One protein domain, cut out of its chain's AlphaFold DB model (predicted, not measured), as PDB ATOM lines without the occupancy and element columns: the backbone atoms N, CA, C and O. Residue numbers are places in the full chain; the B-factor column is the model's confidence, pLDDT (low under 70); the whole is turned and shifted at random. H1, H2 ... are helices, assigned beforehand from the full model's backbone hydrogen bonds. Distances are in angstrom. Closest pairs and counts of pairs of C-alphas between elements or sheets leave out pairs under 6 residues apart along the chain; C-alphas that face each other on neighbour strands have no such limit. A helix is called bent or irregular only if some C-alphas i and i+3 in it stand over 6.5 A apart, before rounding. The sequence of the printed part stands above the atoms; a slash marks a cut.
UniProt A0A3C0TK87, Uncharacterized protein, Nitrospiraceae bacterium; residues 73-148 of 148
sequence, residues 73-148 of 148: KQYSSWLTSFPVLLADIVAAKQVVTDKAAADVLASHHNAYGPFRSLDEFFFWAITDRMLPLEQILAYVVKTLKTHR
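This is residues 73 to 148 of the 148 residues of an uncharacterized protein of Nitrospiraceae bacterium (UniProt A0A3C0TK87). A long, kinked helix, H1, crosses H4 of the H3-H4 helical hairpin, while H2 packs across H1's last residues. The printed part has 76 residues with four named helices, H1 to H4 in order, and no named strand: all helix. It is compact, with a radius of gyration of the C-alphas of 11.4 A and spans of 33 by 22 by 21 A.

Start at the hub, H1, residues 73 to 91, with a kink of 64 degrees near residue 80; it is irregular, C-alphas 73 and 76 being 7.8 A apart. It touches H4, residues 133 to 147, only just about perpendicular at 72 degrees; the closest C-alphas, Leu 85 and Thr 143, are 5.6 A apart. Its residues 87 to 91 touch H2, residues 99 to 112, about perpendicular at 85 degrees; the closest C-alphas, Val 90 and Ala 106, are 6.1 A apart. H3, residues 118 to 128, forms a hairpin with H4, a shallow tilt of 25 degrees, opposite ways; the closest C-alphas, Phe 122 and Ile 136, are 7.0 A apart. Every O i to N i+4 pair is within hydrogen-bond range in H2, H3 and H4, and 12 of 15 in H1.

Find C-alpha 73 at (91.700, 11.595, -42.266), where H1 begins its 27.5 A. H2 spans 19.9 A, H3 14.9 A, and H4 runs 21.4 A to C-alpha 147 at (82.497, 4.460, -38.858).

The farthest C-alphas, Lys 73 and Ala 111, are 34.4 A apart. The printed part has no cut and no long link; look for pLDDT under 70 at residues 95 to 98.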
ATOM      1  N   LYS A  73      92.463  11.139 -41.088       89.88
ATOM      2  CA  LYS A  73      91.700  11.595 -42.266       89.88
ATOM      3  C   LYS A  73      90.193  11.699 -42.018       89.88
ATOM      4  O   LYS A  73      89.533  12.509 -42.654       89.88
ATOM      5  N   GLN A  74      89.656  10.873 -41.122       91.56
ATOM      6  CA  GLN A  74      88.223  10.782 -40.840       91.56
ATOM      7  C   GLN A  74      87.882  11.274 -39.426       91.56
ATOM      8  O   GLN A  74      86.752  11.125 -38.976       91.56
ATOM      9  N   TYR A  75      88.841  11.849 -38.696       92.44
ATOM     10  CA  TYR A  75      88.651  12.215 -37.295       92.44
ATOM     11  C   TYR A  75      87.507  13.219 -37.113       92.44
ATOM     12  O   TYR A  75      86.636  13.015 -36.272       92.44
ATOM     13  N   SER A  76      87.473  14.265 -37.943       92.19
ATOM     14  CA  SER A  76      86.433  15.300 -37.883       92.19
ATOM     15  C   SER A  76      85.038  14.749 -38.219       92.19
ATOM     16  O   SER A  76      84.065  15.024 -37.511       92.19
ATOM     17  N   SER A  77      84.934  13.906 -39.256       94.50
ATOM     18  CA  SER A  77      83.660  13.279 -39.633       94.50
ATOM     19  C   SER A  77      83.182  12.292 -38.567       94.50
ATOM     20  O   SER A  77      81.999  12.275 -38.230       94.50
ATOM     21  N   TRP A  78      84.107  11.527 -37.983       95.50
ATOM     22  CA  TRP A  78      83.815  10.619 -36.883       95.50
ATOM     23  C   TRP A  78      83.332  11.377 -35.650       95.50
ATOM     24  O   TRP A  78      82.324  10.988 -35.072       95.50
ATOM     25  N   LEU A  79      83.992  12.477 -35.273       94.06
ATOM     26  CA  LEU A  79      83.602  13.268 -34.105       94.06
ATOM     27  C   LEU A  79      82.180  13.825 -34.261       94.06
ATOM     28  O   LEU A  79      81.405  13.806 -33.309       94.06
ATOM     29  N   THR A  80      81.824  14.251 -35.476       94.56
ATOM     30  CA  THR A  80      80.471  14.722 -35.815       94.56
ATOM     31  C   THR A  80      79.445  13.586 -35.790       94.56
ATOM     32  O   THR A  80      78.322  13.771 -35.331       94.56
ATOM     33  N   SER A  81      79.830  12.394 -36.251       94.00
ATOM     34  CA  SER A  81      78.945  11.220 -36.322       94.00
ATOM     35  C   SER A  81      78.859  10.444 -35.004       94.00
ATOM     36  O   SER A  81      78.000   9.576 -34.860       94.00
ATOM     37  N   PHE A  82      79.736  10.737 -34.037       95.31
ATOM     38  CA  PHE A  82      79.869   9.999 -32.783       95.31
ATOM     39  C   PHE A  82      78.538   9.816 -32.030       95.31
ATOM     40  O   PHE A  82      78.244   8.671 -31.684       95.31
ATOM     41  N   PRO A  83      77.712  10.865 -31.816       94.19
ATOM     42  CA  PRO A  83      76.380  10.744 -31.218       94.19
ATOM     43  C   PRO A  83      75.517   9.626 -31.797       94.19
ATOM     44  O   PRO A  83      74.998   8.781 -31.068       94.19
ATOM     45  N   VAL A  84      75.395   9.613 -33.126       93.88
ATOM     46  CA  VAL A  84      74.531   8.684 -33.857       93.88
ATOM     47  C   VAL A  84      75.109   7.278 -33.779       93.88
ATOM     48  O   VAL A  84      74.409   6.346 -33.404       93.88
ATOM     49  N   LEU A  85      76.418   7.139 -34.005       93.50
ATOM     50  CA  LEU A  85      77.106   5.850 -33.913       93.50
ATOM     51  C   LEU A  85      76.976   5.226 -32.518       93.50
ATOM     52  O   LEU A  85      76.784   4.018 -32.395       93.50
ATOM     53  N   LEU A  86      77.085   6.032 -31.459       92.31
ATOM     54  CA  LEU A  86      76.903   5.560 -30.089       92.31
ATOM     55  C   LEU A  86      75.449   5.140 -29.839       92.31
ATOM     56  O   LEU A  86      75.219   4.095 -29.231       92.31
ATOM     57  N   ALA A  87      74.477   5.920 -30.314       90.25
ATOM     58  CA  ALA A  87      73.060   5.583 -30.213       90.25
ATOM     59  C   ALA A  87      72.736   4.252 -30.900       90.25
ATOM     60  O   ALA A  87      72.093   3.401 -30.283       90.25
ATOM     61  N   ASP A  88      73.262   4.029 -32.104       89.88
ATOM     62  CA  ASP A  88      73.083   2.785 -32.855       89.88
ATOM     63  C   ASP A  88      73.692   1.587 -32.117       89.88
ATOM     64  O   ASP A  88      73.064   0.533 -32.001       89.88
ATOM     65  N   ILE A  89      74.892   1.749 -31.546       88.50
ATOM     66  CA  ILE A  89      75.551   0.712 -30.735       88.50
ATOM     67  C   ILE A  89      74.707   0.348 -29.506       88.50
ATOM     68  O   ILE A  89      74.542  -0.838 -29.201       88.50
ATOM     69  N   VAL A  90      74.173   1.352 -28.802       84.81
ATOM     70  CA  VAL A  90      73.326   1.159 -27.614       84.81
ATOM     71  C   VAL A  90      72.005   0.488 -27.995       84.81
ATOM     72  O   VAL A  90      71.618  -0.493 -27.358       84.81
ATOM     73  N   ALA A  91      71.346   0.948 -29.062       84.19
ATOM     74  CA  ALA A  91      70.089   0.381 -29.553       84.19
ATOM     75  C   ALA A  91      70.253  -1.078 -30.002       84.19
ATOM     76  O   ALA A  91      69.437  -1.937 -29.664       84.19
ATOM     77  N   ALA A  92      71.352  -1.383 -30.694       83.12
ATOM     78  CA  ALA A  92      71.686  -2.732 -31.131       83.12
ATOM     79  C   ALA A  92      72.192  -3.640 -29.993       83.12
ATOM     80  O   ALA A  92      72.522  -4.800 -30.245       83.12
ATOM     81  N   LYS A  93      72.292  -3.129 -28.752       76.38
ATOM     82  CA  LYS A  93      72.875  -3.818 -27.586       76.38
ATOM     83  C   LYS A  93      74.247  -4.426 -27.895       76.38
ATOM     84  O   LYS A  93      74.619  -5.468 -27.354       76.38
ATOM     85  N   GLN A  94      75.007  -3.785 -28.783       71.00
ATOM     86  CA  GLN A  94      76.323  -4.252 -29.202       71.00
ATOM     87  C   GLN A  94      77.369  -3.766 -28.205       71.00
ATOM     88  O   GLN A  94      78.109  -2.815 -28.445       71.00
ATOM     89  N   VAL A  95      77.403  -4.412 -27.049       67.06
ATOM     90  CA  VAL A  95      78.314  -4.052 -25.965       67.06
ATOM     91  C   VAL A  95      79.708  -4.606 -26.237       67.06
ATOM     92  O   VAL A  95      79.850  -5.699 -26.782       67.06
ATOM     93  N   VAL A  96      80.745  -3.868 -25.831       61.62
ATOM     94  CA  VAL A  96      82.123  -4.369 -25.891       61.62
ATOM     95  C   VAL A  96      82.472  -5.237 -24.680       61.62
ATOM     96  O   VAL A  96      83.270  -6.150 -24.853       61.62
ATOM     97  N   THR A  97      81.851  -5.054 -23.503       59.53
ATOM     98  CA  THR A  97      82.302  -5.788 -22.304       59.53
ATOM     99  C   THR A  97      81.324  -5.948 -21.117       59.53
ATOM    100  O   THR A  97      81.497  -6.922 -20.393       59.53
ATOM    101  N   ASP A  98      80.301  -5.104 -20.885       64.62
ATOM    102  CA  ASP A  98      79.442  -5.218 -19.674       64.62
ATOM    103  C   ASP A  98      77.950  -4.866 -19.889       64.62
ATOM    104  O   ASP A  98      77.592  -3.756 -20.292       64.62
ATOM    105  N   LYS A  99      77.056  -5.812 -19.561       71.38
ATOM    106  CA  LYS A  99      75.594  -5.663 -19.659       71.38
ATOM    107  C   LYS A  99      75.061  -4.532 -18.773       71.38
ATOM    108  O   LYS A  99      74.153  -3.825 -19.201       71.38
ATOM    109  N   ALA A 100      75.633  -4.326 -17.584       75.69
ATOM    110  CA  ALA A 100      75.173  -3.284 -16.667       75.69
ATOM    111  C   ALA A 100      75.419  -1.879 -17.241       75.69
ATOM    112  O   ALA A 100      74.517  -1.040 -17.241       75.69
ATOM    113  N   ALA A 101      76.605  -1.640 -17.808       75.00
ATOM    114  CA  ALA A 101      76.927  -0.379 -18.476       75.00
ATOM    115  C   ALA A 101      75.997  -0.104 -19.672       75.00
ATOM    116  O   ALA A 101      75.552   1.027 -19.876       75.00
ATOM    117  N   ALA A 102      75.655  -1.146 -20.433       77.69
ATOM    118  CA  ALA A 102      74.743  -1.033 -21.566       77.69
ATOM    119  C   ALA A 102      73.306  -0.700 -21.151       77.69
ATOM    120  O   ALA A 102      72.683   0.161 -21.773       77.69
ATOM    121  N   ASP A 103      72.795  -1.330 -20.093       82.12
ATOM    122  CA  ASP A 103      71.458  -1.047 -19.569       82.12
ATOM    123  C   ASP A 103      71.374   0.391 -19.021       82.12
ATOM    124  O   ASP A 103      70.389   1.095 -19.258       82.12
ATOM    125  N   VAL A 104      72.436   0.875 -18.369       82.88
ATOM    126  CA  VAL A 104      72.541   2.262 -17.885       82.88
ATOM    127  C   VAL A 104      72.540   3.266 -19.044       82.88
ATOM    128  O   VAL A 104      71.833   4.276 -18.985       82.88
ATOM    129  N   LEU A 105      73.272   2.981 -20.123       85.00
ATOM    130  CA  LEU A 105      73.279   3.812 -21.330       85.00
ATOM    131  C   LEU A 105      71.932   3.815 -22.054       85.00
ATOM    132  O   LEU A 105      71.446   4.874 -22.445       85.00
ATOM    133  N   ALA A 106      71.303   2.648 -22.189       83.56
ATOM    134  CA  ALA A 106      69.972   2.533 -22.769       83.56
ATOM    135  C   ALA A 106      68.938   3.307 -21.937       83.56
ATOM    136  O   ALA A 106      68.117   4.034 -22.493       83.56
ATOM    137  N   SER A 107      69.014   3.219 -20.604       84.94
ATOM    138  CA  SER A 107      68.149   3.989 -19.708       84.94
ATOM    139  C   SER A 107      68.341   5.494 -19.879       84.94
ATOM    140  O   SER A 107      67.353   6.226 -19.862       84.94
ATOM    141  N   HIS A 108      69.580   5.965 -20.045       87.75
ATOM    142  CA  HIS A 108      69.844   7.376 -20.315       87.75
ATOM    143  C   HIS A 108      69.240   7.819 -21.646       87.75
ATOM    144  O   HIS A 108      68.491   8.790 -21.674       87.75
ATOM    145  N   HIS A 109      69.511   7.083 -22.729       87.19
ATOM    146  CA  HIS A 109      68.969   7.400 -24.049       87.19
ATOM    147  C   HIS A 109      67.439   7.425 -24.064       87.19
ATOM    148  O   HIS A 109      66.853   8.312 -24.677       87.19
ATOM    149  N   ASN A 110      66.786   6.511 -23.347       85.12
ATOM    150  CA  ASN A 110      65.328   6.491 -23.250       85.12
ATOM    151  C   ASN A 110      64.764   7.686 -22.466       85.12
ATOM    152  O   ASN A 110      63.666   8.143 -22.770       85.12
ATOM    153  N   ALA A 111      65.485   8.180 -21.456       88.19
ATOM    154  CA  ALA A 111      65.021   9.270 -20.599       88.19
ATOM    155  C   ALA A 111      65.346  10.667 -21.157       88.19
ATOM    156  O   ALA A 111      64.542  11.585 -21.010       88.19
ATOM    157  N   TYR A 112      66.513  10.832 -21.782       89.38
ATOM    158  CA  TYR A 112      67.068  12.140 -22.156       89.38
ATOM    159  C   TYR A 112      67.426  12.262 -23.642       89.38
ATOM    160  O   TYR A 112      67.788  13.346 -24.098       89.38
ATOM    161  N   GLY A 113      67.299  11.179 -24.411       88.81
ATOM    162  CA  GLY A 113      67.736  11.121 -25.802       88.81
ATOM    163  C   GLY A 113      69.236  10.830 -25.960       88.81
ATOM    164  O   GLY A 113      69.946  10.589 -24.978       88.81
ATOM    165  N   PRO A 114      69.729  10.799 -27.213       90.44
ATOM    166  CA  PRO A 114      71.139  10.565 -27.504       90.44
ATOM    167  C   PRO A 114      72.021  11.712 -26.997       90.44
ATOM    168  O   PRO A 114      71.617  12.877 -27.008       90.44
ATOM    169  N   PHE A 115      73.256  11.388 -26.606       93.75
ATOM    170  CA  PHE A 115      74.280  12.396 -26.311       93.75
ATOM    171  C   PHE A 115      74.560  13.262 -27.541       93.75
ATOM    172  O   PHE A 115      74.539  12.765 -28.661       93.75
ATOM    173  N   ARG A 116      74.892  14.538 -27.354       94.12
ATOM    174  CA  ARG A 116      75.166  15.494 -28.443       94.12
ATOM    175  C   ARG A 116      76.629  15.496 -28.866       94.12
ATOM    176  O   ARG A 116      76.956  16.017 -29.927       94.12
ATOM    177  N   SER A 117      77.526  14.956 -28.039       95.44
ATOM    178  CA  SER A 117      78.966  14.925 -28.312       95.44
ATOM    179  C   SER A 117      79.689  13.821 -27.537       95.44
ATOM    180  O   SER A 117      79.155  13.257 -26.580       95.44
ATOM    181  N   LEU A 118      80.937  13.550 -27.936       95.31
ATOM    182  CA  LEU A 118      81.864  12.709 -27.174       95.31
ATOM    183  C   LEU A 118      82.100  13.255 -25.761       95.31
ATOM    184  O   LEU A 118      82.163  12.480 -24.815       95.31
ATOM    185  N   ASP A 119      82.229  14.573 -25.628       95.38
ATOM    186  CA  ASP A 119      82.494  15.262 -24.367       95.38
ATOM    187  C   ASP A 119      81.341  15.053 -23.384       95.38
ATOM    188  O   ASP A 119      81.564  14.648 -22.245       95.38
ATOM    189  N   GLU A 120      80.105  15.254 -23.846       94.12
ATOM    190  CA  GLU A 120      78.902  15.041 -23.036       94.12
ATOM    191  C   GLU A 120      78.792  13.586 -22.574       94.12
ATOM    192  O   GLU A 120      78.602  13.336 -21.385       94.12
ATOM    193  N   PHE A 121      78.987  12.628 -23.488       94.25
ATOM    194  CA  PHE A 121      79.025  11.209 -23.141       94.25
ATOM    195  C   PHE A 121      80.120  10.905 -22.112       94.25
ATOM    196  O   PHE A 121      79.857  10.218 -21.129       94.25
ATOM    197  N   PHE A 122      81.337  11.411 -22.324       94.81
ATOM    198  CA  PHE A 122      82.479  11.146 -21.453       94.81
ATOM    199  C   PHE A 122      82.237  11.657 -20.033       94.81
ATOM    200  O   PHE A 122      82.407  10.892 -19.084       94.81
ATOM    201  N   PHE A 123      81.819  12.919 -19.882       92.25
ATOM    202  CA  PHE A 123      81.583  13.500 -18.562       92.25
ATOM    203  C   PHE A 123      80.424  12.819 -17.853       92.25
ATOM    204  O   PHE A 123      80.597  12.378 -16.722       92.25
ATOM    205  N   TRP A 124      79.300  12.609 -18.535       91.75
ATOM    206  CA  TRP A 124      78.188  11.858 -17.960       91.75
ATOM    207  C   TRP A 124      78.608  10.447 -17.514       91.75
ATOM    208  O   TRP A 124      78.291  10.006 -16.407       91.75
ATOM    209  N   ALA A 125      79.371   9.738 -18.352       90.00
ATOM    210  CA  ALA A 125      79.803   8.378 -18.061       90.00
ATOM    211  C   ALA A 125      80.740   8.324 -16.849       90.00
ATOM    212  O   ALA A 125      80.567   7.451 -15.999       90.00
ATOM    213  N   ILE A 126      81.704   9.245 -16.749       87.88
ATOM    214  CA  ILE A 126      82.726   9.219 -15.695       87.88
ATOM    215  C   ILE A 126      82.246   9.842 -14.375       87.88
ATOM    216  O   ILE A 126      82.618   9.343 -13.315       87.88
ATOM    217  N   THR A 127      81.410  10.890 -14.401       81.06
ATOM    218  CA  THR A 127      80.974  11.597 -13.181       81.06
ATOM    219  C   THR A 127      79.628  11.123 -12.662       81.06
ATOM    220  O   THR A 127      79.496  10.879 -11.466       81.06
ATOM    221  N   ASP A 128      78.632  10.970 -13.537       77.56
ATOM    222  CA  ASP A 128      77.251  10.722 -13.099       77.56
ATOM    223  C   ASP A 128      76.983   9.235 -12.900       77.56
ATOM    224  O   ASP A 128      76.196   8.837 -12.039       77.56
ATOM    225  N   ARG A 129      77.632   8.395 -13.713       79.69
ATOM    226  CA  ARG A 129      77.464   6.938 -13.676       79.69
ATOM    227  C   ARG A 129      78.685   6.176 -13.205       79.69
ATOM    228  O   ARG A 129      78.559   4.976 -12.979       79.69
ATOM    229  N   MET A 130      79.819   6.856 -13.029       81.56
ATOM    230  CA  MET A 130      81.082   6.253 -12.594       81.56
ATOM    231  C   MET A 130      81.437   4.994 -13.399       81.56
ATOM    232  O   MET A 130      81.909   3.996 -12.852       81.56
ATOM    233  N   LEU A 131      81.182   5.023 -14.711       87.19
ATOM    234  CA  LEU A 131      81.580   3.938 -15.594       87.19
ATOM    235  C   LEU A 131      83.111   3.839 -15.603       87.19
ATOM    236  O   LEU A 131      83.787   4.868 -15.702       87.19
ATOM    237  N   PRO A 132      83.680   2.619 -15.549       88.50
ATOM    238  CA  PRO A 132      85.121   2.449 -15.642       88.50
ATOM    239  C   PRO A 132      85.660   3.069 -16.932       88.50
ATOM    240  O   PRO A 132      85.083   2.887 -18.008       88.50
ATOM    241  N   LEU A 133      86.797   3.761 -16.847       89.75
ATOM    242  CA  LEU A 133      87.399   4.449 -17.994       89.75
ATOM    243  C   LEU A 133      87.691   3.495 -19.168       89.75
ATOM    244  O   LEU A 133      87.563   3.875 -20.331       89.75
ATOM    245  N   GLU A 134      88.002   2.232 -18.870       89.12
ATOM    246  CA  GLU A 134      88.140   1.168 -19.867       89.12
ATOM    247  C   GLU A 134      86.844   0.930 -20.661       89.12
ATOM    248  O   GLU A 134      86.888   0.816 -21.885       89.12
ATOM    249  N   GLN A 135      85.681   0.932 -19.999       87.94
ATOM    250  CA  GLN A 135      84.383   0.777 -20.667       87.94
ATOM    251  C   GLN A 135      84.085   1.972 -21.573       87.94
ATOM    252  O   GLN A 135      83.658   1.797 -22.715       87.94
ATOM    253  N   ILE A 136      84.362   3.190 -21.102       91.31
ATOM    254  CA  ILE A 136      84.192   4.415 -21.897       91.31
ATOM    255  C   ILE A 136      85.034   4.330 -23.175       91.31
ATOM    256  O   ILE A 136      84.533   4.548 -24.281       91.31
ATOM    257  N   LEU A 137      86.303   3.938 -23.042       90.88
ATOM    258  CA  LEU A 137      87.200   3.717 -24.174       90.88
ATOM    259  C   LEU A 137      86.702   2.626 -25.120       90.88
ATOM    260  O   LEU A 137      86.817   2.772 -26.337       90.88
ATOM    261  N   ALA A 138      86.127   1.553 -24.587       89.19
ATOM    262  CA  ALA A 138      85.580   0.467 -25.381       89.19
ATOM    263  C   ALA A 138      84.443   0.954 -26.302       89.19
ATOM    264  O   ALA A 138      84.452   0.652 -27.501       89.19
ATOM    265  N   TYR A 139      83.529   1.789 -25.792       90.25
ATOM    266  CA  TYR A 139      82.489   2.439 -26.602       90.25
ATOM    267  C   TYR A 139      83.081   3.353 -27.681       90.25
ATOM    268  O   TYR A 139      82.694   3.258 -28.847       90.25
ATOM    269  N   VAL A 140      84.072   4.179 -27.331       91.69
ATOM    270  CA  VAL A 140      84.769   5.060 -28.287       91.69
ATOM    271  C   VAL A 140      85.445   4.258 -29.405       91.69
ATOM    272  O   VAL A 140      85.349   4.600 -30.582       91.69
ATOM    273  N   VAL A 141      86.104   3.150 -29.073       90.62
ATOM    274  CA  VAL A 141      86.754   2.289 -30.070       90.62
ATOM    275  C   VAL A 141      85.725   1.577 -30.951       90.62
ATOM    276  O   VAL A 141      85.960   1.387 -32.148       90.62
ATOM    277  N   LYS A 142      84.570   1.189 -30.405       90.19
ATOM    278  CA  LYS A 142      83.498   0.560 -31.184       90.19
ATOM    279  C   LYS A 142      82.863   1.534 -32.179       90.19
ATOM    280  O   LYS A 142      82.630   1.125 -33.318       90.19
ATOM    281  N   THR A 143      82.652   2.805 -31.818       91.56
ATOM    282  CA  THR A 143      82.156   3.809 -32.783       91.56
ATOM    283  C   THR A 143      83.153   4.012 -33.922       91.56
ATOM    284  O   THR A 143      82.744   4.086 -35.076       91.56
ATOM    285  N   LEU A 144      84.461   3.988 -33.644       89.75
ATOM    286  CA  LEU A 144      85.492   4.050 -34.690       89.75
ATOM    287  C   LEU A 144      85.452   2.863 -35.646       89.75
ATOM    288  O   LEU A 144      85.586   3.046 -36.850       89.75
ATOM    289  N   LYS A 145      85.275   1.646 -35.120       87.50
ATOM    290  CA  LYS A 145      85.146   0.438 -35.949       87.50
ATOM    291  C   LYS A 145      83.891   0.462 -36.818       87.50
ATOM    292  O   LYS A 145      83.913  -0.124 -37.885       87.50
ATOM    293  N   THR A 146      82.826   1.106 -36.346       86.69
ATOM    294  CA  THR A 146      81.537   1.194 -37.050       86.69
ATOM    295  C   THR A 146      81.528   2.313 -38.097       86.69
ATOM    296  O   THR A 146      80.808   2.226 -39.079       86.69
ATOM    297  N   HIS A 147      82.335   3.361 -37.900       89.06
ATOM    298  CA  HIS A 147      82.497   4.460 -38.858       89.06
ATOM    299  C   HIS A 147      83.357   4.089 -40.080       89.06
ATOM    300  O   HIS A 147      83.277   4.761 -41.107       89.06
ATOM    301  N   ARG A 148      84.241   3.093 -39.945       77.69
ATOM    302  CA  ARG A 148      85.127   2.617 -41.018       77.69
ATOM    303  C   ARG A 148      84.399   1.674 -41.962       77.69
ATOM    304  O   ARG A 148      84.675   1.787 -43.173       77.69
TER     305      ARG A 148